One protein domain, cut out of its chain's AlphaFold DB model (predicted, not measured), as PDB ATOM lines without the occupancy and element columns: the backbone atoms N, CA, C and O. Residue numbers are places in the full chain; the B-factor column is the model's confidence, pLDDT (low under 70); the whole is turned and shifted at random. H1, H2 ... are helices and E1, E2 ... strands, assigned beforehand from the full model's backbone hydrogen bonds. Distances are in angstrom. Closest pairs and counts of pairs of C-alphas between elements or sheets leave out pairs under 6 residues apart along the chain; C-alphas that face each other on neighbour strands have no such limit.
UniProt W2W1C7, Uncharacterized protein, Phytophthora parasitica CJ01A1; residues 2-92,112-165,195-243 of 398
ATOM      1  N   PRO A   2      79.735 123.875 110.784       71.38
ATOM      2  CA  PRO A   2      80.138 123.831 112.183       71.38
ATOM      3  C   PRO A   2      81.447 123.047 112.313       71.38
ATOM      4  O   PRO A   2      81.584 121.971 111.733       71.38
ATOM      5  N   CYS A   3      82.416 123.591 113.038       81.19
ATOM      6  CA  CYS A   3      83.639 122.888 113.410       81.19
ATOM      7  C   CYS A   3      84.034 123.301 114.828       81.19
ATOM      8  O   CYS A   3      83.590 124.336 115.319       81.19
ATOM      9  N   ARG A   4      84.867 122.488 115.485       88.25
ATOM     10  CA  ARG A   4      85.241 122.684 116.896       88.25
ATOM     11  C   ARG A   4      86.048 123.960 117.157       88.25
ATOM     12  O   ARG A   4      86.179 124.344 118.306       88.25
ATOM     13  N   GLN A   5      86.611 124.567 116.115       90.44
ATOM     14  CA  GLN A   5      87.374 125.814 116.206       90.44
ATOM     15  C   GLN A   5      86.484 127.063 116.186       90.44
ATOM     16  O   GLN A   5      86.974 128.149 116.462       90.44
ATOM     17  N   ASN A   6      85.205 126.926 115.822       91.12
ATOM     18  CA  ASN A   6      84.269 128.040 115.788       91.12
ATOM     19  C   ASN A   6      83.415 128.022 117.057       91.12
ATOM     20  O   ASN A   6      82.535 127.171 117.184       91.12
ATOM     21  N   ASP A   7      83.631 128.992 117.946       93.31
ATOM     22  CA  ASP A   7      82.804 129.184 119.146       93.31
ATOM     23  C   ASP A   7      81.377 129.627 118.789       93.31
ATOM     24  O   ASP A   7      80.405 129.231 119.430       93.31
ATOM     25  N   PHE A   8      81.244 130.418 117.719       91.00
ATOM     26  CA  PHE A   8      79.971 130.929 117.226       91.00
ATOM     27  C   PHE A   8      79.831 130.679 115.721       91.00
ATOM     28  O   PHE A   8      80.644 131.133 114.913       91.00
ATOM     29  N   VAL A   9      78.798 129.926 115.328       90.12
ATOM     30  CA  VAL A   9      78.565 129.537 113.929       90.12
ATOM     31  C   VAL A   9      77.437 130.368 113.338       90.12
ATOM     32  O   VAL A   9      76.277 130.216 113.711       90.12
ATOM     33  N   ILE A  10      77.781 131.188 112.349       84.38
ATOM     34  CA  ILE A  10      76.834 132.060 111.654       84.38
ATOM     35  C   ILE A  10      76.545 131.481 110.264       84.38
ATOM     36  O   ILE A  10      77.469 131.332 109.453       84.38
ATOM     37  N   PRO A  11      75.287 131.136 109.944       80.25
ATOM     38  CA  PRO A  11      74.920 130.785 108.583       80.25
ATOM     39  C   PRO A  11      74.925 132.047 107.713       80.25
ATOM     40  O   PRO A  11      74.205 133.002 107.978       80.25
ATOM     41  N   GLY A  12      75.749 132.051 106.667       70.06
ATOM     42  CA  GLY A  12      75.765 133.128 105.680       70.06
ATOM     43  C   GLY A  12      74.797 132.898 104.520       70.06
ATOM     44  O   GLY A  12      74.427 131.747 104.251       70.06
ATOM     45  N   PRO A  13      74.437 133.963 103.780       69.31
ATOM     46  CA  PRO A  13      73.735 133.821 102.513       69.31
ATOM     47  C   PRO A  13      74.554 132.940 101.560       69.31
ATOM     48  O   PRO A  13      75.780 133.055 101.458       69.31
ATOM     49  N   ARG A  14      73.870 132.017 100.877       64.75
ATOM     50  CA  ARG A  14      74.478 131.144  99.867       64.75
ATOM     51  C   ARG A  14      74.205 131.714  98.483       64.75
ATOM     52  O   ARG A  14      73.057 131.991  98.151       64.75
ATOM     53  N   VAL A  15      75.249 131.836  97.670       61.41
ATOM     54  CA  VAL A  15      75.133 132.120  96.236       61.41
ATOM     55  C   VAL A  15      75.512 130.835  95.503       61.41
ATOM     56  O   VAL A  15      76.687 130.480  95.395       61.41
ATOM     57  N   GLY A  16      74.502 130.073  95.077       67.62
ATOM     58  CA  GLY A  16      74.699 128.711  94.576       67.62
ATOM     59  C   GLY A  16      75.258 127.782  95.665       67.62
ATOM     60  O   GLY A  16      74.695 127.684  96.755       67.62
ATOM     61  N   ALA A  17      76.374 127.108  95.380       59.41
ATOM     62  CA  ALA A  17      77.029 126.187  96.317       59.41
ATOM     63  C   ALA A  17      78.022 126.865  97.288       59.41
ATOM     64  O   ALA A  17      78.540 126.196  98.183       59.41
ATOM     65  N   SER A  18      78.301 128.166  97.133       61.75
ATOM     66  CA  SER A  18      79.326 128.877  97.910       61.75
ATOM     67  C   SER A  18      78.721 129.946  98.822       61.75
ATOM     68  O   SER A  18      77.800 130.668  98.439       61.75
ATOM     69  N   GLY A  19      79.236 130.040 100.049       69.38
ATOM     70  CA  GLY A  19      78.916 131.121 100.982       69.38
ATOM     71  C   GLY A  19      79.889 132.287 100.825       69.38
ATOM     72  O   GLY A  19      81.054 132.089 100.486       69.38
ATOM     73  N   THR A  20      79.429 133.506 101.095       77.69
ATOM     74  CA  THR A  20      80.284 134.708 101.071       77.69
ATOM     75  C   THR A  20      81.101 134.890 102.354       77.69
ATOM     76  O   THR A  20      82.087 135.626 102.357       77.69
ATOM     77  N   ILE A  21      80.738 134.185 103.427       85.38
ATOM     78  CA  ILE A  21      81.422 134.233 104.722       85.38
ATOM     79  C   ILE A  21      82.541 133.190 104.763       85.38
ATOM     80  O   ILE A  21      82.327 132.010 104.470       85.38
ATOM     81  N   SER A  22      83.737 133.622 105.163       87.25
ATOM     82  CA  SER A  22      84.878 132.738 105.414       87.25
ATOM     83  C   SER A  22      84.549 131.684 106.477       87.25
ATOM     84  O   SER A  22      83.876 131.972 107.462       87.25
ATOM     85  N   ARG A  23      85.085 130.462 106.330       87.75
ATOM     86  CA  ARG A  23      84.904 129.376 107.318       87.75
ATOM     87  C   ARG A  23      85.359 129.776 108.729       87.75
ATOM     88  O   ARG A  23      84.712 129.384 109.694       87.75
ATOM     89  N   TYR A  24      86.446 130.543 108.795       91.81
ATOM     90  CA  TYR A  24      87.033 131.121 110.000       91.81
ATOM     91  C   TYR A  24      87.112 132.637 109.788       91.81
ATOM     92  O   TYR A  24      88.083 133.142 109.223       91.81
ATOM     93  N   ALA A  25      86.027 133.349 110.093       92.75
ATOM     94  CA  ALA A  25      85.833 134.717 109.612       92.75
ATOM     95  C   ALA A  25      86.613 135.766 110.410       92.75
ATOM     96  O   ALA A  25      87.315 136.580 109.811       92.75
ATOM     97  N   ALA A  26      86.502 135.731 111.734       95.94
ATOM     98  CA  ALA A  26      87.085 136.713 112.639       95.94
ATOM     99  C   ALA A  26      87.377 136.079 114.004       95.94
ATOM    100  O   ALA A  26      86.867 135.001 114.315       95.94
ATOM    101  N   ARG A  27      88.176 136.772 114.815       96.62
ATOM    102  CA  ARG A  27      88.401 136.484 116.236       96.62
ATOM    103  C   ARG A  27      87.980 137.701 117.049       96.62
ATOM    104  O   ARG A  27      88.283 138.824 116.652       96.62
ATOM    105  N   ILE A  28      87.330 137.461 118.183       97.00
ATOM    106  CA  ILE A  28      87.096 138.470 119.215       97.00
ATOM    107  C   ILE A  28      87.860 138.011 120.453       97.00
ATOM    108  O   ILE A  28      87.589 136.936 120.985       97.00
ATOM    109  N   LEU A  29      88.849 138.794 120.867       95.50
ATOM    110  CA  LEU A  29      89.676 138.518 122.033       95.50
ATOM    111  C   LEU A  29      89.263 139.458 123.158       95.50
ATOM    112  O   LEU A  29      89.529 140.652 123.070       95.50
ATOM    113  N   CYS A  30      88.638 138.924 124.202       95.69
ATOM    114  CA  CYS A  30      88.254 139.702 125.374       95.69
ATOM    115  C   CYS A  30      89.255 139.512 126.514       95.69
ATOM    116  O   CYS A  30      89.651 138.382 126.822       95.69
ATOM    117  N   SER A  31      89.654 140.618 127.145       94.75
ATOM    118  CA  SER A  31      90.451 140.590 128.368       94.75
ATOM    119  C   SER A  31      89.702 139.828 129.460       94.75
ATOM    120  O   SER A  31      88.488 139.956 129.618       94.75
ATOM    121  N   ARG A  32      90.438 139.027 130.234       94.94
ATOM    122  CA  ARG A  32      89.900 138.331 131.414       94.94
ATOM    123  C   ARG A  32      89.910 139.211 132.663       94.94
ATOM    124  O   ARG A  32      89.362 138.808 133.684       94.94
ATOM    125  N   GLU A  33      90.529 140.381 132.572       92.69
ATOM    126  CA  GLU A  33      90.638 141.364 133.643       92.69
ATOM    127  C   GLU A  33      89.825 142.615 133.286       92.69
ATOM    128  O   GLU A  33      89.798 142.994 132.105       92.69
ATOM    129  N   PRO A  34      89.171 143.266 134.271       88.50
ATOM    130  CA  PRO A  34      88.511 144.552 134.063       88.50
ATOM    131  C   PRO A  34      89.425 145.549 133.326       88.50
ATOM    132  O   PRO A  34      90.612 145.614 133.648       88.50
ATOM    133  N   PRO A  35      88.914 146.323 132.348       90.88
ATOM    134  CA  PRO A  35      87.504 146.496 131.975       90.88
ATOM    135  C   PRO A  35      86.974 145.464 130.955       90.88
ATOM    136  O   PRO A  35      85.995 145.728 130.269       90.88
ATOM    137  N   TYR A  36      87.610 144.292 130.839       92.56
ATOM    138  CA  TYR A  36      87.210 143.199 129.939       92.56
ATOM    139  C   TYR A  36      87.169 143.590 128.455       92.56
ATOM    140  O   TYR A  36      86.376 143.060 127.681       92.56
ATOM    141  N   GLU A  37      88.049 144.514 128.060       93.25
ATOM    142  CA  GLU A  37      88.160 145.036 126.696       93.25
ATOM    143  C   GLU A  37      88.170 143.911 125.651       93.25
ATOM    144  O   GLU A  37      88.969 142.976 125.744       93.25
ATOM    145  N   CYS A  38      87.303 144.017 124.642       96.50
ATOM    146  CA  CYS A  38      87.228 143.068 123.537       96.50
ATOM    147  C   CYS A  38      87.840 143.666 122.268       96.50
ATOM    148  O   CYS A  38      87.455 144.749 121.833       96.50
ATOM    149  N   ARG A  39      88.767 142.938 121.643       96.62
ATOM    150  CA  ARG A  39      89.454 143.323 120.404       96.62
ATOM    151  C   ARG A  39      89.066 142.431 119.237       96.62
ATOM    152  O   ARG A  39      88.981 141.214 119.404       96.62
ATOM    153  N   ILE A  40      88.891 143.009 118.052       97.69
ATOM    154  CA  ILE A  40      88.560 142.271 116.829       97.69
ATOM    155  C   ILE A  40      89.780 142.056 115.925       97.69
ATOM    156  O   ILE A  40      90.589 142.952 115.704       97.69
ATOM    157  N   PHE A  41      89.880 140.859 115.349       96.75
ATOM    158  CA  PHE A  41      90.884 140.506 114.348       96.75
ATOM    159  C   PHE A  41      90.216 139.805 113.172       96.75
ATOM    160  O   PHE A  41      89.316 138.979 113.359       96.75
ATOM    161  N   ALA A  42      90.683 140.067 111.956       96.19
ATOM    162  CA  ALA A  42      90.225 139.316 110.800       96.19
ATOM    163  C   ALA A  42      90.848 137.913 110.764       96.19
ATOM    164  O   ALA A  42      91.969 137.692 111.228       96.19
ATOM    165  N   GLY A  43      90.108 136.962 110.194       94.19
ATOM    166  CA  GLY A  43      90.506 135.561 110.103       94.19
ATOM    167  C   GLY A  43      90.435 134.835 111.449       94.19
ATOM    168  O   GLY A  43      90.704 135.407 112.503       94.19
ATOM    169  N   GLY A  44      90.081 133.555 111.410       93.19
ATOM    170  CA  GLY A  44      90.193 132.648 112.553       93.19
ATOM    171  C   GLY A  44      91.221 131.550 112.304       93.19
ATOM    172  O   GLY A  44      91.670 131.348 111.173       93.19
ATOM    173  N   PHE A  45      91.593 130.854 113.373       92.38
ATOM    174  CA  PHE A  45      92.544 129.753 113.307       92.38
ATOM    175  C   PHE A  45      91.852 128.447 112.914       92.38
ATOM    176  O   PHE A  45      90.778 128.117 113.415       92.38
ATOM    177  N   ASP A  46      92.486 127.688 112.026       88.50
ATOM    178  CA  ASP A  46      92.055 126.344 111.666       88.50
ATOM    179  C   ASP A  46      92.431 125.300 112.740       88.50
ATOM    180  O   ASP A  46      92.963 125.609 113.809       88.50
ATOM    181  N   ALA A  47      92.156 124.022 112.463       87.94
ATOM    182  CA  ALA A  47      92.490 122.924 113.373       87.94
ATOM    183  C   ALA A  47      94.004 122.763 113.622       87.94
ATOM    184  O   ALA A  47      94.389 122.194 114.641       87.94
ATOM    185  N   ALA A  48      94.848 123.282 112.727       86.69
ATOM    186  CA  ALA A  48      96.298 123.320 112.874       86.69
ATOM    187  C   ALA A  48      96.781 124.586 113.608       86.69
ATOM    188  O   ALA A  48      97.984 124.820 113.679       86.69
ATOM    189  N   ARG A  49      95.860 125.387 114.169       86.94
ATOM    190  CA  ARG A  49      96.130 126.671 114.834       86.94
ATOM    191  C   ARG A  49      96.765 127.702 113.900       86.94
ATOM    192  O   ARG A  49      97.534 128.550 114.339       86.94
ATOM    193  N   ARG A  50      96.437 127.640 112.608       85.62
ATOM    194  CA  ARG A  50      96.963 128.553 111.592       85.62
ATOM    195  C   ARG A  50      95.873 129.447 111.051       85.62
ATOM    196  O   ARG A  50      94.731 129.032 110.879       85.62
ATOM    197  N   MET A  51      96.258 130.674 110.748       86.81
ATOM    198  CA  MET A  51      95.450 131.596 109.973       86.81
ATOM    199  C   MET A  51      96.212 131.874 108.680       86.81
ATOM    200  O   MET A  51      97.398 132.198 108.711       86.81
ATOM    201  N   SER A  52      95.533 131.729 107.546       84.31
ATOM    202  CA  SER A  52      96.069 132.070 106.235       84.31
ATOM    203  C   SER A  52      95.159 133.070 105.530       84.31
ATOM    204  O   SER A  52      93.932 133.054 105.659       84.31
ATOM    205  N   THR A  53      95.774 133.960 104.756       83.81
ATOM    206  CA  THR A  53      95.053 134.810 103.804       83.81
ATOM    207  C   THR A  53      95.225 134.225 102.410       83.81
ATOM    208  O   THR A  53      96.259 133.635 102.113       83.81
ATOM    209  N   ALA A  54      94.227 134.381 101.539       82.69
ATOM    210  CA  ALA A  54      94.366 133.943 100.152       82.69
ATOM    211  C   ALA A  54      95.548 134.664  99.473       82.69
ATOM    212  O   ALA A  54      95.779 135.851  99.746       82.69
ATOM    213  N   GLY A  55      96.250 133.993  98.555       79.31
ATOM    214  CA  GLY A  55      97.404 134.574  97.862       79.31
ATOM    215  C   GLY A  55      97.090 135.871  97.113       79.31
ATOM    216  O   GLY A  55      97.893 136.793  97.090       79.31
ATOM    217  N   HIS A  56      95.868 136.027  96.598       81.31
ATOM    218  CA  HIS A  56      95.410 137.261  95.944       81.31
ATOM    219  C   HIS A  56      94.804 138.312  96.895       81.31
ATOM    220  O   HIS A  56      94.374 139.374  96.429       81.31
ATOM    221  N   ALA A  57      94.711 138.035  98.200       87.38
ATOM    222  CA  ALA A  57      94.250 139.011  99.185       87.38
ATOM    223  C   ALA A  57      95.321 140.087  99.412       87.38
ATOM    224  O   ALA A  57      96.507 139.812  99.268       87.38
ATOM    225  N   LEU A  58      94.924 141.308  99.765       90.81
ATOM    226  CA  LEU A  58      95.863 142.416  99.952       90.81
ATOM    227  C   LEU A  58      96.717 142.234 101.213       90.81
ATOM    228  O   LEU A  58      96.222 141.784 102.245       90.81
ATOM    229  N   LYS A  59      97.987 142.616 101.116       90.75
ATOM    230  CA  LYS A  59      98.938 142.745 102.216       90.75
ATOM    231  C   LYS A  59      99.469 144.174 102.242       90.75
ATOM    232  O   LYS A  59      99.662 144.777 101.184       90.75
ATOM    233  N   HIS A  60      99.678 144.702 103.438       91.81
ATOM    234  CA  HIS A  60     100.174 146.053 103.669       91.81
ATOM    235  C   HIS A  60     101.531 145.988 104.357       91.81
ATOM    236  O   HIS A  60     101.682 145.301 105.367       91.81
ATOM    237  N   CYS A  61     102.514 146.716 103.830       90.25
ATOM    238  CA  CYS A  61     103.788 146.886 104.504       90.25
ATOM    239  C   CYS A  61     103.737 148.082 105.453       90.25
ATOM    240  O   CYS A  61     103.689 149.229 105.018       90.25
ATOM    241  N   ALA A  62     103.845 147.813 106.752       85.06
ATOM    242  CA  ALA A  62     103.853 148.827 107.802       85.06
ATOM    243  C   ALA A  62     105.009 149.835 107.677       85.06
ATOM    244  O   ALA A  62     104.877 150.971 108.115       85.06
ATOM    245  N   ARG A  63     106.143 149.415 107.097       85.31
ATOM    246  CA  ARG A  63     107.370 150.223 107.029       85.31
ATOM    247  C   ARG A  63     107.390 151.186 105.837       85.31
ATOM    248  O   ARG A  63     107.809 152.324 106.001       85.31
ATOM    249  N   CYS A  64     106.961 150.746 104.651       88.06
ATOM    250  CA  CYS A  64     106.959 151.587 103.442       88.06
ATOM    251  C   CYS A  64     105.563 152.035 102.977       88.06
ATOM    252  O   CYS A  64     105.463 152.785 102.010       88.06
ATOM    253  N   GLY A  65     104.489 151.567 103.621       88.25
ATOM    254  CA  GLY A  65     103.102 151.893 103.268       88.25
ATOM    255  C   GLY A  65     102.583 151.201 102.002       88.25
ATOM    256  O   GLY A  65     101.485 151.500 101.532       88.25
ATOM    257  N   ALA A  66     103.365 150.298 101.399       89.00
ATOM    258  CA  ALA A  66     102.991 149.659 100.144       89.00
ATOM    259  C   ALA A  66     101.886 148.612 100.340       89.00
ATOM    260  O   ALA A  66     101.980 147.733 101.198       89.00
ATOM    261  N   TRP A  67     100.880 148.661  99.467       90.31
ATOM    262  CA  TRP A  67      99.868 147.620  99.315       90.31
ATOM    263  C   TRP A  67     100.242 146.682  98.169       90.31
ATOM    264  O   TRP A  67     100.458 147.133  97.044       90.31
ATOM    265  N   SER A  68     100.260 145.373  98.420       88.38
ATOM    266  CA  SER A  68     100.502 144.369  97.382       88.38
ATOM    267  C   SER A  68      99.666 143.112  97.588       88.38
ATOM    268  O   SER A  68      99.348 142.732  98.709       88.38
ATOM    269  N   LYS A  69      99.317 142.431  96.495       85.62
ATOM    270  CA  LYS A  69      98.745 141.075  96.557       85.62
ATOM    271  C   LYS A  69      99.834 140.023  96.770       85.62
ATOM    272  O   LYS A  69      99.604 139.048  97.467       85.62
ATOM    273  N   ARG A  70     101.025 140.244  96.207       80.69
ATOM    274  CA  ARG A  70     102.184 139.350  96.315       80.69
ATOM    275  C   ARG A  70     103.361 140.131  96.877       80.69
ATOM    276  O   ARG A  70     103.776 141.124  96.283       80.69
ATOM    277  N   VAL A  71     103.865 139.711  98.028       75.00
ATOM    278  CA  VAL A  71     105.072 140.297  98.612       75.00
ATOM    279  C   VAL A  71     106.210 139.329  98.335       75.00
ATOM    280  O   VAL A  71     106.161 138.193  98.796       75.00
ATOM    281  N   GLY A  72     107.174 139.758  97.522       70.06
ATOM    282  CA  GLY A  72     108.386 138.986  97.268       70.06
ATOM    283  C   GLY A  72     109.303 138.983  98.488       70.06
ATOM    284  O   GLY A  72     109.259 139.900  99.314       70.06
ATOM    285  N   THR A  73     110.140 137.954  98.602       65.88
ATOM    286  CA  THR A  73     111.173 137.859  99.645       65.88
ATOM    287  C   THR A  73     112.236 138.945  99.498       65.88
ATOM    288  O   THR A  73     112.828 139.359 100.484       65.88
ATOM    289  N   ASP A  74     112.404 139.500  98.298       70.19
ATOM    290  CA  ASP A  74     113.255 140.648  97.985       70.19
ATOM    291  C   ASP A  74     112.692 141.995  98.472       70.19
ATOM    292  O   ASP A  74     113.359 143.029  98.360       70.19
ATOM    293  N   HIS A  75     111.482 142.021  99.046       82.31
ATOM    294  CA  HIS A  75     110.924 143.251  99.585       82.31
ATOM    295  C   HIS A  75     111.797 143.775 100.734       82.31
ATOM    296  O   HIS A  75     111.868 143.189 101.815       82.31
ATOM    297  N   THR A  76     112.433 144.931 100.520       84.56
ATOM    298  CA  THR A  76     113.475 145.489 101.401       84.56
ATOM    299  C   THR A  76     113.054 145.575 102.871       84.56
ATOM    300  O   THR A  76     113.865 145.350 103.765       84.56
ATOM    301  N   CYS A  77     111.777 145.868 103.140       83.62
ATOM    302  CA  CYS A  77     111.247 145.973 104.501       83.62
ATOM    303  C   CYS A  77     111.156 144.620 105.228       83.62
ATOM    304  O   CYS A  77     111.353 144.566 106.443       83.62
ATOM    305  N   VAL A  78     110.878 143.538 104.493       79.06
ATOM    306  CA  VAL A  78     110.873 142.167 105.027       79.06
ATOM    307  C   VAL A  78     112.307 141.736 105.299       79.06
ATOM    308  O   VAL A  78     112.620 141.385 106.433       79.06
ATOM    309  N   MET A  79     113.199 141.891 104.315       79.56
ATOM    310  CA  MET A  79     114.621 141.552 104.457       79.56
ATOM    311  C   MET A  79     115.279 142.255 105.640       79.56
ATOM    312  O   MET A  79     115.992 141.623 106.414       79.56
ATOM    313  N   LYS A  80     115.008 143.552 105.823       79.50
ATOM    314  CA  LYS A  80     115.540 144.312 106.957       79.50
ATOM    315  C   LYS A  80     115.087 143.732 108.299       79.50
ATOM    316  O   LYS A  80     115.906 143.623 109.199       79.50
ATOM    317  N   THR A  81     113.823 143.323 108.412       77.06
ATOM    318  CA  THR A  81     113.303 142.721 109.651       77.06
ATOM    319  C   THR A  81     113.950 141.362 109.923       77.06
ATOM    320  O   THR A  81     114.373 141.106 111.043       77.06
ATOM    321  N   LEU A  82     114.097 140.522 108.894       75.69
ATOM    322  CA  LEU A  82     114.771 139.224 109.017       75.69
ATOM    323  C   LEU A  82     116.245 139.383 109.433       75.69
ATOM    324  O   LEU A  82     116.734 138.649 110.286       75.69
ATOM    325  N   MET A  83     116.946 140.374 108.874       77.44
ATOM    326  CA  MET A  83     118.335 140.677 109.235       77.44
ATOM    327  C   MET A  83     118.484 141.268 110.644       77.44
ATOM    328  O   MET A  83     119.497 141.019 111.292       77.44
ATOM    329  N   GLU A  84     117.529 142.082 111.101       75.31
ATOM    330  CA  GLU A  84     117.507 142.627 112.468       75.31
ATOM    331  C   GLU A  84     117.386 141.490 113.498       75.31
ATOM    332  O   GLU A  84     118.188 141.431 114.424       75.31
ATOM    333  N   GLN A  85     116.491 140.529 113.260       69.38
ATOM    334  CA  GLN A  85     116.279 139.366 114.132       69.38
ATOM    335  C   GLN A  85     117.502 138.439 114.198       69.38
ATOM    336  O   GLN A  85     117.959 138.091 115.283       69.38
ATOM    337  N   ALA A  86     118.115 138.125 113.050       67.88
ATOM    338  CA  ALA A  86     119.328 137.299 113.010       67.88
ATOM    339  C   ALA A  86     120.502 137.917 113.801       67.88
ATOM    340  O   ALA A  86     121.328 137.206 114.365       67.88
ATOM    341  N   ARG A  87     120.582 139.255 113.867       65.50
ATOM    342  CA  ARG A  87     121.624 139.961 114.635       65.50
ATOM    343  C   ARG A  87     121.370 139.953 116.140       65.50
ATOM    344  O   ARG A  87     122.336 139.987 116.902       65.50
ATOM    345  N   ASP A  88     120.112 139.951 116.567       59.88
ATOM    346  CA  ASP A  88     119.761 139.877 117.988       59.88
ATOM    347  C   ASP A  88     119.986 138.462 118.546       59.88
ATOM    348  O   ASP A  88     120.467 138.329 119.675       59.88
ATOM    349  N   GLU A  89     119.795 137.415 117.734       58.56
ATOM    350  CA  GLU A  89     120.223 136.047 118.070       58.56
ATOM    351  C   GLU A  89     121.743 135.948 118.297       58.56
ATOM    352  O   GLU A  89     122.188 135.306 119.250       58.56
ATOM    353  N   GLU A  90     122.560 136.637 117.489       55.66
ATOM    354  CA  GLU A  90     124.025 136.647 117.645       55.66
ATOM    355  C   GLU A  90     124.514 137.427 118.884       55.66
ATOM    356  O   GLU A  90     125.627 137.197 119.364       55.66
ATOM    357  N   ARG A  91     123.707 138.351 119.427       54.91
ATOM    358  CA  ARG A  91     124.067 139.186 120.594       54.91
ATOM    359  C   ARG A  91     123.591 138.620 121.935       54.91
ATOM    360  O   ARG A  91     124.075 139.059 122.983       54.91
ATOM    361  N   GLY A  92     122.679 137.651 121.933       45.62
ATOM    362  CA  GLY A  92     122.121 137.038 123.136       45.62
ATOM    363  C   GLY A  92     122.990 135.922 123.724       45.62
ATOM    364  O   GLY A  92     122.806 134.750 123.410       45.62
ATOM    365  N   GLU A 112      98.241 128.227  92.092       55.72
ATOM    366  CA  GLU A 112      98.250 129.677  91.881       55.72
ATOM    367  C   GLU A 112      99.370 130.441  92.620       55.72
ATOM    368  O   GLU A 112      99.751 131.526  92.162       55.72
ATOM    369  N   ASP A 113      99.895 129.907  93.732       57.03
ATOM    370  CA  ASP A 113     100.711 130.677  94.693       57.03
ATOM    371  C   ASP A 113     102.225 130.387  94.625       57.03
ATOM    372  O   ASP A 113     103.017 131.168  95.151       57.03
ATOM    373  N   GLY A 114     102.648 129.350  93.891       61.34
ATOM    374  CA  GLY A 114     104.065 128.989  93.737       61.34
ATOM    375  C   GLY A 114     104.714 128.472  95.035       61.34
ATOM    376  O   GLY A 114     104.010 128.194  96.007       61.34
ATOM    377  N   PRO A 115     106.051 128.296  95.068       61.00
ATOM    378  CA  PRO A 115     106.754 127.885  96.281       61.00
ATOM    379  C   PRO A 115     106.721 129.012  97.324       61.00
ATOM    380  O   PRO A 115     107.176 130.124  97.061       61.00
ATOM    381  N   LEU A 116     106.178 128.720  98.508       64.62
ATOM    382  CA  LEU A 116     106.103 129.657  99.631       64.62
ATOM    383  C   LEU A 116     107.239 129.390 100.626       64.62
ATOM    384  O   LEU A 116     107.336 128.299 101.193       64.62
ATOM    385  N   GLU A 117     108.071 130.400 100.874       66.19
ATOM    386  CA  GLU A 117     109.063 130.372 101.951       66.19
ATOM    387  C   GLU A 117     108.424 130.777 103.282       66.19
ATOM    388  O   GLU A 117     107.608 131.699 103.350       66.19
ATOM    389  N   HIS A 118     108.792 130.061 104.343       67.94
ATOM    390  CA  HIS A 118     108.304 130.306 105.694       67.94
ATOM    391  C   HIS A 118     109.419 130.923 106.529       67.94
ATOM    392  O   HIS A 118     110.541 130.419 106.533       67.94
ATOM    393  N   PHE A 119     109.076 131.972 107.270       69.50
ATOM    394  CA  PHE A 119     109.955 132.596 108.249       69.50
ATOM    395  C   PHE A 119     109.249 132.570 109.597       69.50
ATOM    396  O   PHE A 119     108.106 133.020 109.709       69.50
ATOM    397  N   GLU A 120     109.919 132.014 110.597       72.69
ATOM    398  CA  GLU A 120     109.490 132.098 111.986       72.69
ATOM    399  C   GLU A 120     110.122 133.351 112.590       72.69
ATOM    400  O   GLU A 120     111.304 133.617 112.380       72.69
ATOM    401  N   VAL A 121     109.304 134.165 113.253       73.50
ATOM    402  CA  VAL A 121     109.747 135.405 113.889       73.50
ATOM    403  C   VAL A 121     109.141 135.434 115.278       73.50
ATOM    404  O   VAL A 121     107.915 135.447 115.414       73.50
ATOM    405  N   ASP A 122     110.001 135.457 116.290       76.75
ATOM    406  CA  ASP A 122     109.583 135.718 117.658       76.75
ATOM    407  C   ASP A 122     109.196 137.196 117.772       76.75
ATOM    408  O   ASP A 122     109.997 138.090 117.496       76.75
ATOM    409  N   ILE A 123     107.943 137.450 118.147       75.00
ATOM    410  CA  ILE A 123     107.405 138.801 118.325       75.00
ATOM    411  C   ILE A 123     106.801 138.948 119.717       75.00
ATOM    412  O   ILE A 123     106.177 138.014 120.233       75.00
ATOM    413  N   HIS A 124     106.948 140.128 120.317       76.50
ATOM    414  CA  HIS A 124     106.228 140.472 121.547       76.50
ATOM    415  C   HIS A 124     104.885 141.138 121.241       76.50
ATOM    416  O   HIS A 124     103.888 140.837 121.898       76.50
ATOM    417  N   ASP A 125     104.847 141.990 120.215       74.38
ATOM    418  CA  ASP A 125     103.646 142.661 119.728       74.38
ATOM    419  C   ASP A 125     103.465 142.483 118.212       74.38
ATOM    420  O   ASP A 125     104.412 142.503 117.426       74.38
ATOM    421  N   ALA A 126     102.213 142.352 117.765       74.31
ATOM    422  CA  ALA A 126     101.891 142.172 116.348       74.31
ATOM    423  C   ALA A 126     102.334 143.357 115.466       74.31
ATOM    424  O   ALA A 126     102.478 143.202 114.251       74.31
ATOM    425  N   ASN A 127     102.571 144.535 116.050       75.88
ATOM    426  CA  ASN A 127     103.069 145.705 115.337       75.88
ATOM    427  C   ASN A 127     104.537 145.605 114.919       75.88
ATOM    428  O   ASN A 127     104.954 146.377 114.053       75.88
ATOM    429  N   GLU A 128     105.291 144.659 115.482       77.88
ATOM    430  CA  GLU A 128     106.669 144.352 115.083       77.88
ATOM    431  C   GLU A 128     106.725 143.711 113.691       77.88
ATOM    432  O   GLU A 128     107.733 143.819 112.984       77.88
ATOM    433  N   LEU A 129     105.624 143.089 113.256       81.06
ATOM    434  CA  LEU A 129     105.548 142.490 111.936       81.06
ATOM    435  C   LEU A 129     105.588 143.582 110.850       81.06
ATOM    436  O   LEU A 129     104.770 144.508 110.841       81.06
ATOM    437  N   PRO A 130     106.499 143.469 109.865       81.62
ATOM    438  CA  PRO A 130     106.628 144.453 108.793       81.62
ATOM    439  C   PRO A 130     105.463 144.373 107.806       81.62
ATOM    440  O   PRO A 130     105.271 145.293 107.006       81.62
ATOM    441  N   LEU A 131     104.727 143.262 107.843       87.75
ATOM    442  CA  LEU A 131     103.606 142.955 106.982       87.75
ATOM    443  C   LEU A 131     102.364 142.670 107.807       87.75
ATOM    444  O   LEU A 131     102.395 141.987 108.828       87.75
ATOM    445  N   ASP A 132     101.256 143.142 107.268       90.62
ATOM    446  CA  ASP A 132      99.917 142.829 107.715       90.62
ATOM    447  C   ASP A 132      99.080 142.384 106.510       90.62
ATOM    448  O   ASP A 132      99.470 142.569 105.353       90.62
ATOM    449  N   GLY A 133      97.931 141.771 106.761       91.25
ATOM    450  CA  GLY A 133      97.097 141.170 105.731       91.25
ATOM    451  C   GLY A 133      95.624 141.501 105.893       91.25
ATOM    452  O   GLY A 133      95.102 141.634 106.996       91.25
ATOM    453  N   LEU A 134      94.923 141.562 104.770       93.06
ATOM    454  CA  LEU A 134      93.469 141.545 104.737       93.06
ATOM    455  C   LEU A 134      92.990 140.162 104.300       93.06
ATOM    456  O   LEU A 134      93.651 139.460 103.531       93.06
ATOM    457  N   THR A 135      91.804 139.769 104.753       91.94
ATOM    458  CA  THR A 135      91.161 138.548 104.261       91.94
ATOM    459  C   THR A 135      90.540 138.781 102.880       91.94
ATOM    460  O   THR A 135      90.280 139.913 102.453       91.94
ATOM    461  N   LYS A 136      90.266 137.685 102.155       86.44
ATOM    462  CA  LYS A 136      89.736 137.736 100.783       86.44
ATOM    463  C   LYS A 136      88.465 138.573 100.665       86.44
ATOM    464  O   LYS A 136      88.372 139.348  99.724       86.44
ATOM    465  N   ASN A 137      87.517 138.446 101.591       85.00
ATOM    466  CA  ASN A 137      86.248 139.187 101.543       85.00
ATOM    467  C   ASN A 137      86.207 140.379 102.510       85.00
ATOM    468  O   ASN A 137      85.312 141.216 102.388       85.00
ATOM    469  N   GLY A 138      87.208 140.494 103.387       90.06
ATOM    470  CA  GLY A 138      87.280 141.520 104.419       90.06
ATOM    471  C   GLY A 138      86.481 141.160 105.667       90.06
ATOM    472  O   GLY A 138      85.516 140.398 105.608       90.06
ATOM    473  N   VAL A 139      86.905 141.722 106.793       94.31
ATOM    474  CA  VAL A 139      86.108 141.865 108.015       94.31
ATOM    475  C   VAL A 139      86.053 143.355 108.273       94.31
ATOM    476  O   VAL A 139      87.099 144.004 108.256       94.31
ATOM    477  N   ARG A 140      84.857 143.906 108.457       94.25
ATOM    478  CA  ARG A 140      84.690 145.347 108.662       94.25
ATOM    479  C   ARG A 140      84.011 145.609 109.975       94.25
ATOM    480  O   ARG A 140      83.150 144.835 110.381       94.25
ATOM    481  N   VAL A 141      84.380 146.713 110.596       96.00
ATOM    482  CA  VAL A 141      83.774 147.163 111.837       96.00
ATOM    483  C   VAL A 141      83.367 148.620 111.705       96.00
ATOM    484  O   VAL A 141      84.145 149.446 111.229       96.00
ATOM    485  N   TRP A 142      82.132 148.921 112.081       95.19
ATOM    486  CA  TRP A 142      81.675 150.272 112.350       95.19
ATOM    487  C   TRP A 142      81.835 150.538 113.834       95.19
ATOM    488  O   TRP A 142      81.311 149.776 114.651       95.19
ATOM    489  N   LEU A 143      82.550 151.610 114.155       94.56
ATOM    490  CA  LEU A 143      82.791 152.030 115.528       94.56
ATOM    491  C   LEU A 143      81.950 153.283 115.837       94.56
ATOM    492  O   LEU A 143      82.169 154.314 115.185       94.56
ATOM    493  N   PRO A 144      80.983 153.216 116.776       91.75
ATOM    494  CA  PRO A 144      80.079 154.321 117.093       91.75
ATOM    495  C   PRO A 144      80.789 155.622 117.466       91.75
ATOM    496  O   PRO A 144      80.392 156.696 117.011       91.75
ATOM    497  N   GLU A 145      81.866 155.527 118.239       91.44
ATOM    498  CA  GLU A 145      82.689 156.644 118.695       91.44
ATOM    499  C   GLU A 145      83.378 157.387 117.541       91.44
ATOM    500  O   GLU A 145      83.598 158.596 117.623       91.44
ATOM    501  N   HIS A 146      83.652 156.689 116.436       91.75
ATOM    502  CA  HIS A 146      84.278 157.252 115.239       91.75
ATOM    503  C   HIS A 146      83.277 157.528 114.110       91.75
ATOM    504  O   HIS A 146      83.615 158.223 113.153       91.75
ATOM    505  N   LYS A 147      82.052 156.992 114.200       91.12
ATOM    506  CA  LYS A 147      81.001 157.071 113.169       91.12
ATOM    507  C   LYS A 147      81.495 156.653 111.778       91.12
ATOM    508  O   LYS A 147      81.045 157.188 110.765       91.12
ATOM    509  N   GLN A 148      82.407 155.683 111.722       91.12
ATOM    510  CA  GLN A 148      83.100 155.290 110.498       91.12
ATOM    511  C   GLN A 148      83.336 153.776 110.434       91.12
ATOM    512  O   GLN A 148      83.454 153.102 111.456       91.12
ATOM    513  N   TRP A 149      83.408 153.258 109.203       93.44
ATOM    514  CA  TRP A 149      83.805 151.885 108.910       93.44
ATOM    515  C   TRP A 149      85.315 151.738 108.733       93.44
ATOM    516  O   TRP A 149      85.958 152.500 108.002       93.44
ATOM    517  N   PHE A 150      85.847 150.669 109.313       94.94
ATOM    518  CA  PHE A 150      87.227 150.231 109.155       94.94
ATOM    519  C   PHE A 150      87.265 148.805 108.618       94.94
ATOM    520  O   PHE A 150      86.444 147.968 108.991       94.94
ATOM    521  N   GLU A 151      88.235 148.511 107.758       94.94
ATOM    522  CA  GLU A 151      88.622 147.140 107.451       94.94
ATOM    523  C   GLU A 151      89.585 146.687 108.551       94.94
ATOM    524  O   GLU A 151      90.582 147.355 108.834       94.94
ATOM    525  N   VAL A 152      89.277 145.553 109.170       96.00
ATOM    526  CA  VAL A 152      90.104 144.930 110.200       96.00
ATOM    527  C   VAL A 152      91.096 143.998 109.517       96.00
ATOM    528  O   VAL A 152      90.725 143.198 108.652       96.00
ATOM    529  N   SER A 153      92.362 144.076 109.905       95.44
ATOM    530  CA  SER A 153      93.387 143.160 109.415       95.44
ATOM    531  C   SER A 153      93.550 141.919 110.278       95.44
ATOM    532  O   SER A 153      92.979 141.787 111.364       95.44
ATOM    533  N   VAL A 154      94.350 140.975 109.791       94.38
ATOM    534  CA  VAL A 154      94.665 139.759 110.546       94.38
ATOM    535  C   VAL A 154      95.476 140.015 111.812       94.38
ATOM    536  O   VAL A 154      95.306 139.271 112.782       94.38
ATOM    537  N   ASN A 155      96.275 141.084 111.838       92.44
ATOM    538  CA  ASN A 155      97.040 141.495 113.018       92.44
ATOM    539  C   ASN A 155      96.317 142.551 113.873       92.44
ATOM    540  O   ASN A 155      96.900 143.068 114.819       92.44
ATOM    541  N   GLY A 156      95.043 142.848 113.581       93.00
ATOM    542  CA  GLY A 156      94.226 143.737 114.413       93.00
ATOM    543  C   GLY A 156      94.525 145.219 114.202       93.00
ATOM    544  O   GLY A 156      94.335 146.022 115.106       93.00
ATOM    545  N   ARG A 157      94.993 145.605 113.017       94.25
ATOM    546  CA  ARG A 157      95.051 147.013 112.620       94.25
ATOM    547  C   ARG A 157      93.753 147.417 111.939       94.25
ATOM    548  O   ARG A 157      93.141 146.619 111.223       94.25
ATOM    549  N   LEU A 158      93.364 148.667 112.152       95.25
ATOM    550  CA  LEU A 158      92.202 149.273 111.518       95.25
ATOM    551  C   LEU A 158      92.646 150.099 110.316       95.25
ATOM    552  O   LEU A 158      93.548 150.925 110.420       95.25
ATOM    553  N   TYR A 159      92.003 149.885 109.175       94.44
ATOM    554  CA  TYR A 159      92.242 150.663 107.965       94.44
ATOM    555  C   TYR A 159      90.947 151.347 107.547       94.44
ATOM    556  O   TYR A 159      89.949 150.674 107.283       94.44
ATOM    557  N   ALA A 160      90.952 152.676 107.482       92.38
ATOM    558  CA  ALA A 160      89.786 153.453 107.085       92.38
ATOM    559  C   ALA A 160      89.254 153.022 105.707       92.38
ATOM    560  O   ALA A 160      90.008 152.873 104.740       92.38
ATOM    561  N   ILE A 161      87.933 152.851 105.618       88.38
ATOM    562  CA  ILE A 161      87.236 152.609 104.355       88.38
ATOM    563  C   ILE A 161      86.373 153.826 104.045       88.38
ATOM    564  O   ILE A 161      85.523 154.219 104.842       88.38
ATOM    565  N   GLU A 162      86.540 154.391 102.853       77.00
ATOM    566  CA  GLU A 162      85.631 155.420 102.362       77.00
ATOM    567  C   GLU A 162      84.254 154.808 102.074       77.00
ATOM    568  O   GLU A 162      84.128 153.811 101.351       77.00
ATOM    569  N   SER A 163      83.201 155.404 102.634       66.25
ATOM    570  CA  SER A 163      81.826 155.066 102.271       66.25
ATOM    571  C   SER A 163      81.555 155.582 100.859       66.25
ATOM    572  O   SER A 163      81.710 156.772 100.586       66.25
ATOM    573  N   ARG A 164      81.159 154.698  99.934       63.53
ATOM    574  CA  ARG A 164      80.687 155.149  98.619       63.53
ATOM    575  C   ARG A 164      79.283 155.702  98.799       63.53
ATOM    576  O   ARG A 164      78.374 154.947  99.129       63.53
ATOM    577  N   THR A 165      79.093 156.992  98.547       54.41
ATOM    578  CA  THR A 165      77.746 157.539  98.375       54.41
ATOM    579  C   THR A 165      77.104 156.866  97.158       54.41
ATOM    580  O   THR A 165      77.725 156.729  96.102       54.41
ATOM    581  N   PHE A 195      83.715 145.402  97.098       61.84
ATOM    582  CA  PHE A 195      83.835 146.055  98.390       61.84
ATOM    583  C   PHE A 195      84.933 147.119  98.341       61.84
ATOM    584  O   PHE A 195      85.993 146.882  97.747       61.84
ATOM    585  N   ASN A 196      84.684 148.267  98.973       71.38
ATOM    586  CA  ASN A 196      85.678 149.324  99.143       71.38
ATOM    587  C   ASN A 196      86.853 148.773  99.955       71.38
ATOM    588  O   ASN A 196      86.658 148.164 101.005       71.38
ATOM    589  N   ARG A 197      88.067 148.935  99.428       81.69
ATOM    590  CA  ARG A 197      89.303 148.531 100.100       81.69
ATOM    591  C   ARG A 197      90.048 149.772 100.564       81.69
ATOM    592  O   ARG A 197      89.957 150.792  99.878       81.69
ATOM    593  N   PRO A 198      90.789 149.680 101.675       85.69
ATOM    594  CA  PRO A 198      91.600 150.791 102.136       85.69
ATOM    595  C   PRO A 198      92.656 151.163 101.089       85.69
ATOM    596  O   PRO A 198      93.219 150.300 100.411       85.69
ATOM    597  N   ALA A 199      92.891 152.466 100.953       81.56
ATOM    598  CA  ALA A 199      93.935 153.029 100.096       81.56
ATOM    599  C   ALA A 199      95.111 153.593 100.908       81.56
ATOM    600  O   ALA A 199      96.226 153.672 100.391       81.56
ATOM    601  N   ASN A 200      94.852 153.947 102.166       86.00
ATOM    602  CA  ASN A 200      95.803 154.576 103.073       86.00
ATOM    603  C   ASN A 200      96.426 153.541 104.020       86.00
ATOM    604  O   ASN A 200      96.106 152.349 103.961       86.00
ATOM    605  N   GLY A 201      97.354 154.001 104.859       87.19
ATOM    606  CA  GLY A 201      97.946 153.188 105.917       87.19
ATOM    607  C   GLY A 201      96.950 152.843 107.026       87.19
ATOM    608  O   GLY A 201      95.780 153.221 106.978       87.19
ATOM    609  N   ALA A 202      97.433 152.101 108.020       90.69
ATOM    610  CA  ALA A 202      96.656 151.804 109.216       90.69
ATOM    611  C   ALA A 202      96.415 153.081 110.028       90.69
ATOM    612  O   ALA A 202      97.308 153.922 110.150       90.69
ATOM    613  N   GLU A 203      95.229 153.184 110.609       91.81
ATOM    614  CA  GLU A 203      94.916 154.194 111.607       91.81
ATOM    615  C   GLU A 203      95.628 153.863 112.918       91.81
ATOM    616  O   GLU A 203      95.769 152.694 113.291       91.81
ATOM    617  N   ASN A 204      96.029 154.893 113.661       90.56
ATOM    618  CA  ASN A 204      96.588 154.740 115.007       90.56
ATOM    619  C   ASN A 204      95.466 154.534 116.039       90.56
ATOM    620  O   ASN A 204      95.377 155.255 117.031       90.56
ATOM    621  N   LEU A 205      94.583 153.574 115.768       92.25
ATOM    622  CA  LEU A 205      93.430 153.228 116.588       92.25
ATOM    623  C   LEU A 205      93.489 151.741 116.949       92.25
ATOM    624  O   LEU A 205      93.728 150.906 116.067       92.25
ATOM    625  N   PRO A 206      93.273 151.382 118.222       92.06
ATOM    626  CA  PRO A 206      93.198 149.985 118.612       92.06
ATOM    627  C   PRO A 206      91.888 149.362 118.089       92.06
ATOM    628  O   PRO A 206      90.872 150.050 117.997       92.06
ATOM    629  N   PRO A 207      91.861 148.056 117.773       94.25
ATOM    630  CA  PRO A 207      90.688 147.382 117.219       94.25
ATOM    631  C   PRO A 207      89.674 147.009 118.315       94.25
ATOM    632  O   PRO A 207      89.264 145.852 118.413       94.25
ATOM    633  N   ILE A 208      89.331 147.951 119.191       95.50
ATOM    634  CA  ILE A 208      88.458 147.722 120.347       95.50
ATOM    635  C   ILE A 208      86.999 147.775 119.899       95.50
ATOM    636  O   ILE A 208      86.607 148.659 119.145       95.50
ATOM    637  N   LEU A 209      86.196 146.820 120.359       96.06
ATOM    638  CA  LEU A 209      84.750 146.822 120.172       96.06
ATOM    639  C   LEU A 209      84.081 147.554 121.341       96.06
ATOM    640  O   LEU A 209      84.200 147.135 122.492       96.06
ATOM    641  N   THR A 210      83.365 148.629 121.026       92.56
ATOM    642  CA  THR A 210      82.518 149.405 121.943       92.56
ATOM    643  C   THR A 210      81.049 149.009 121.803       92.56
ATOM    644  O   THR A 210      80.659 148.369 120.819       92.56
ATOM    645  N   ASP A 211      80.219 149.363 122.791       90.19
ATOM    646  CA  ASP A 211      78.788 149.055 122.748       90.19
ATOM    647  C   ASP A 211      78.133 149.593 121.470       90.19
ATOM    648  O   ASP A 211      78.311 150.750 121.088       90.19
ATOM    649  N   GLY A 212      77.387 148.733 120.783       88.75
ATOM    650  CA  GLY A 212      76.721 149.072 119.536       88.75
ATOM    651  C   GLY A 212      77.603 148.996 118.286       88.75
ATOM    652  O   GLY A 212      77.084 149.246 117.196       88.75
ATOM    653  N   ALA A 213      78.885 148.620 118.391       94.62
ATOM    654  CA  ALA A 213      79.734 148.389 117.222       94.62
ATOM    655  C   ALA A 213      79.124 147.345 116.274       94.62
ATOM    656  O   ALA A 213      78.577 146.331 116.709       94.62
ATOM    657  N   VAL A 214      79.222 147.573 114.960       94.19
ATOM    658  CA  VAL A 214      78.645 146.672 113.947       94.19
ATOM    659  C   VAL A 214      79.756 145.980 113.174       94.19
ATOM    660  O   VAL A 214      80.605 146.635 112.583       94.19
ATOM    661  N   ILE A 215      79.735 144.652 113.137       95.00
ATOM    662  CA  ILE A 215      80.720 143.818 112.449       95.00
ATOM    663  C   ILE A 215      80.088 143.255 111.173       95.00
ATOM    664  O   ILE A 215      79.125 142.496 111.246       95.00
ATOM    665  N   ASP A 216      80.645 143.575 110.005       92.31
ATOM    666  CA  ASP A 216      80.260 142.989 108.715       92.31
ATOM    667  C   ASP A 216      81.243 141.881 108.315       92.31
ATOM    668  O   ASP A 216      82.435 142.117 108.094       92.31
ATOM    669  N   LEU A 217      80.721 140.658 108.194       91.12
ATOM    670  CA  LEU A 217      81.470 139.449 107.833       91.12
ATOM    671  C   LEU A 217      81.265 139.046 106.363       91.12
ATOM    672  O   LEU A 217      81.338 137.865 106.015       91.12
ATOM    673  N   GLY A 218      80.993 140.020 105.489       79.56
ATOM    674  CA  GLY A 218      80.811 139.785 104.058       79.56
ATOM    675  C   GLY A 218      79.419 139.255 103.720       79.56
ATOM    676  O   GLY A 218      79.288 138.273 102.986       79.56
ATOM    677  N   GLY A 219      78.377 139.900 104.252       77.19
ATOM    678  CA  GLY A 219      76.976 139.569 103.962       77.19
ATOM    679  C   GLY A 219      76.152 139.130 105.170       77.19
ATOM    680  O   GLY A 219      74.963 138.872 105.014       77.19
ATOM    681  N   VAL A 220      76.759 139.066 106.356       85.69
ATOM    682  CA  VAL A 220      76.042 139.030 107.636       85.69
ATOM    683  C   VAL A 220      76.632 140.091 108.546       85.69
ATOM    684  O   VAL A 220      77.855 140.229 108.629       85.69
ATOM    685  N   GLN A 221      75.743 140.817 109.214       88.31
ATOM    686  CA  GLN A 221      76.072 141.851 110.176       88.31
ATOM    687  C   GLN A 221      75.788 141.352 111.589       88.31
ATOM    688  O   GLN A 221      74.755 140.731 111.840       88.31
ATOM    689  N   LEU A 222      76.707 141.637 112.502       91.56
ATOM    690  CA  LEU A 222      76.558 141.403 113.933       91.56
ATOM    691  C   LEU A 222      76.620 142.746 114.644       91.56
ATOM    692  O   LEU A 222      77.437 143.584 114.273       91.56
ATOM    693  N   GLN A 223      75.810 142.932 115.679       90.88
ATOM    694  CA  GLN A 223      75.976 144.044 116.607       90.88
ATOM    695  C   GLN A 223      76.671 143.525 117.865       90.88
ATOM    696  O   GLN A 223      76.270 142.503 118.421       90.88
ATOM    697  N   PHE A 224      77.737 144.200 118.278       93.00
ATOM    698  CA  PHE A 224      78.417 143.952 119.537       93.00
ATOM    699  C   PHE A 224      77.706 144.723 120.648       93.00
ATOM    700  O   PHE A 224      77.375 145.895 120.483       93.00
ATOM    701  N   GLN A 225      77.473 144.049 121.768       88.69
ATOM    702  CA  GLN A 225      76.878 144.630 122.965       88.69
ATOM    703  C   GLN A 225      77.732 144.231 124.160       88.69
ATOM    704  O   GLN A 225      78.079 143.055 124.306       88.69
ATOM    705  N   THR A 226      78.072 145.197 125.006       86.19
ATOM    706  CA  THR A 226      78.803 144.934 126.247       86.19
ATOM    707  C   THR A 226      77.840 144.882 127.425       86.19
ATOM    708  O   THR A 226      76.964 145.726 127.589       86.19
ATOM    709  N   SER A 227      78.016 143.879 128.284       79.75
ATOM    710  CA  SER A 227      77.364 143.838 129.597       79.75
ATOM    711  C   SER A 227      78.157 144.595 130.664       79.75
ATOM    712  O   SER A 227      77.617 144.897 131.729       79.75
ATOM    713  N   TYR A 228      79.431 144.897 130.399       77.25
ATOM    714  CA  TYR A 228      80.255 145.712 131.277       77.25
ATOM    715  C   TYR A 228      79.840 147.177 131.142       77.25
ATOM    716  O   TYR A 228      79.872 147.736 130.046       77.25
ATOM    717  N   ARG A 229      79.451 147.772 132.273       68.56
ATOM    718  CA  ARG A 229      79.076 149.181 132.413       68.56
ATOM    719  C   ARG A 229      80.170 149.900 133.186       68.56
ATOM    720  O   ARG A 229      80.603 149.412 134.231       68.56
ATOM    721  N   SER A 230      80.606 151.054 132.697       66.25
ATOM    722  CA  SER A 230      81.569 151.877 133.430       66.25
ATOM    723  C   SER A 230      80.933 152.507 134.681       66.25
ATOM    724  O   SER A 230      79.716 152.698 134.775       66.25
ATOM    725  N   GLU A 231      81.765 152.886 135.654       61.38
ATOM    726  CA  GLU A 231      81.319 153.604 136.861       61.38
ATOM    727  C   GLU A 231      80.679 154.975 136.555       61.38
ATOM    728  O   GLU A 231      79.936 155.522 137.369       61.38
ATOM    729  N   LEU A 232      80.981 155.553 135.389       58.34
ATOM    730  CA  LEU A 232      80.413 156.815 134.913       58.34
ATOM    731  C   LEU A 232      79.012 156.610 134.319       58.34
ATOM    732  O   LEU A 232      78.114 157.395 134.611       58.34
ATOM    733  N   GLU A 233      78.804 155.537 133.555       58.72
ATOM    734  CA  GLU A 233      77.498 155.187 132.970       58.72
ATOM    735  C   GLU A 233      76.490 154.765 134.043       58.72
ATOM    736  O   GLU A 233      75.342 155.193 134.019       58.72
ATOM    737  N   THR A 234      76.938 154.026 135.059       58.78
ATOM    738  CA  THR A 234      76.101 153.682 136.226       58.78
ATOM    739  C   THR A 234      75.685 154.915 137.044       58.78
ATOM    740  O   THR A 234      74.593 154.951 137.620       58.78
ATOM    741  N   LYS A 235      76.512 155.970 137.073       53.94
ATOM    742  CA  LYS A 235      76.170 157.266 137.692       53.94
ATOM    743  C   LYS A 235      75.252 158.128 136.819       53.94
ATOM    744  O   LYS A 235      74.420 158.848 137.360       53.94
ATOM    745  N   ALA A 236      75.384 158.056 135.495       55.94
ATOM    746  CA  ALA A 236      74.517 158.773 134.563       55.94
ATOM    747  C   ALA A 236      73.097 158.183 134.543       55.94
ATOM    748  O   ALA A 236      72.139 158.925 134.717       55.94
ATOM    749  N   GLU A 237      72.950 156.855 134.469       52.56
ATOM    750  CA  GLU A 237      71.636 156.189 134.506       52.56
ATOM    751  C   GLU A 237      70.918 156.382 135.849       52.56
ATOM    752  O   GLU A 237      69.712 156.613 135.878       52.56
ATOM    753  N   SER A 238      71.643 156.373 136.975       51.06
ATOM    754  CA  SER A 238      71.031 156.691 138.277       51.06
ATOM    755  C   SER A 238      70.552 158.144 138.382       51.06
ATOM    756  O   SER A 238      69.655 158.426 139.176       51.06
ATOM    757  N   SER A 239      71.095 159.048 137.560       50.28
ATOM    758  CA  SER A 239      70.636 160.433 137.431       50.28
ATOM    759  C   SER A 239      69.553 160.621 136.354       50.28
ATOM    760  O   SER A 239      68.806 161.594 136.434       50.28
ATOM    761  N   GLU A 240      69.457 159.716 135.375       46.09
ATOM    762  CA  GLU A 240      68.485 159.716 134.264       46.09
ATOM    763  C   GLU A 240      67.273 158.792 134.499       46.09
ATOM    764  O   GLU A 240      66.437 158.636 133.614       46.09
ATOM    765  N   LEU A 241      67.094 158.254 135.711       44.97
ATOM    766  CA  LEU A 241      65.852 157.607 136.177       44.97
ATOM    767  C   LEU A 241      64.657 158.590 136.305       44.97
ATOM    768  O   LEU A 241      63.813 158.458 137.193       44.97
ATOM    769  N   LEU A 242      64.561 159.575 135.411       44.75
ATOM    770  CA  LEU A 242      63.380 160.399 135.195       44.75
ATOM    771  C   LEU A 242      62.622 159.876 133.969       44.75
ATOM    772  O   LEU A 242      62.998 160.105 132.825       44.75
ATOM    773  N   GLU A 243      61.525 159.194 134.294       42.19
ATOM    774  CA  GLU A 243      60.329 158.952 133.482       42.19
ATOM    775  C   GLU A 243      60.512 158.160 132.177       42.19
ATOM    776  O   GLU A 243      60.662 158.694 131.079       42.19
TER     777      GLU A 243
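This is residues 2 to 92, 112 to 165 and 195 to 243 of the 398 residues of an uncharacterized protein of Phytophthora parasitica CJ01A1 (UniProt W2W1C7). This body has little regular structure: loops about a twisted sheet, E7-E6-E5-E8-E9, antiparallel, with hairpin E1-E2 next to it, E3, E4 and H1 at one end and H2 sticking out at the other. Of 194 printed residues, 61 are in two named helices and nine strands, E1 E2 E3 H1 E4 E5 E6 E7 E8 E9 H2, class mixed. It is only just compact, close to loose: radius of gyration of the C-alphas 19.3 A, spans 66 by 51 by 39 A.

E5, residues 139 to 143, E6, 148 to 152, and E7, 158 to 160, form a meander, each strand the antiparallel neighbour of the one before; within hydrogen-bond range are N 150 and O 141, 2.8 A, and N 159 and O 151, 2.9 A. E8, 214 to 216, neighbours E5 and E9, 221 to 223. The closest C-alphas of E2, 38 to 42, and E6 are Ala 42 and Val 152, 5.6 A. H1, 76 to 91, and H2, 231 to 240, are not on the sheet; both have every O i to N i+4 pair within range.

E1, 26 to 30, begins at C-alpha 26 (87.085, 136.713, 112.639). E3 is 59 to 61, E4 131 to 133. H1 spans 22.8 A; H2 ends at C-alpha 240 (68.485, 159.716, 134.264).

Cuts at 93 to 111 and 166 to 194 leave C-alpha gaps of 40.0 A and 13.0 A. Links E2 to E3 and E3 to H1 are long. Among residues under pLDDT 70 are 229 to 243.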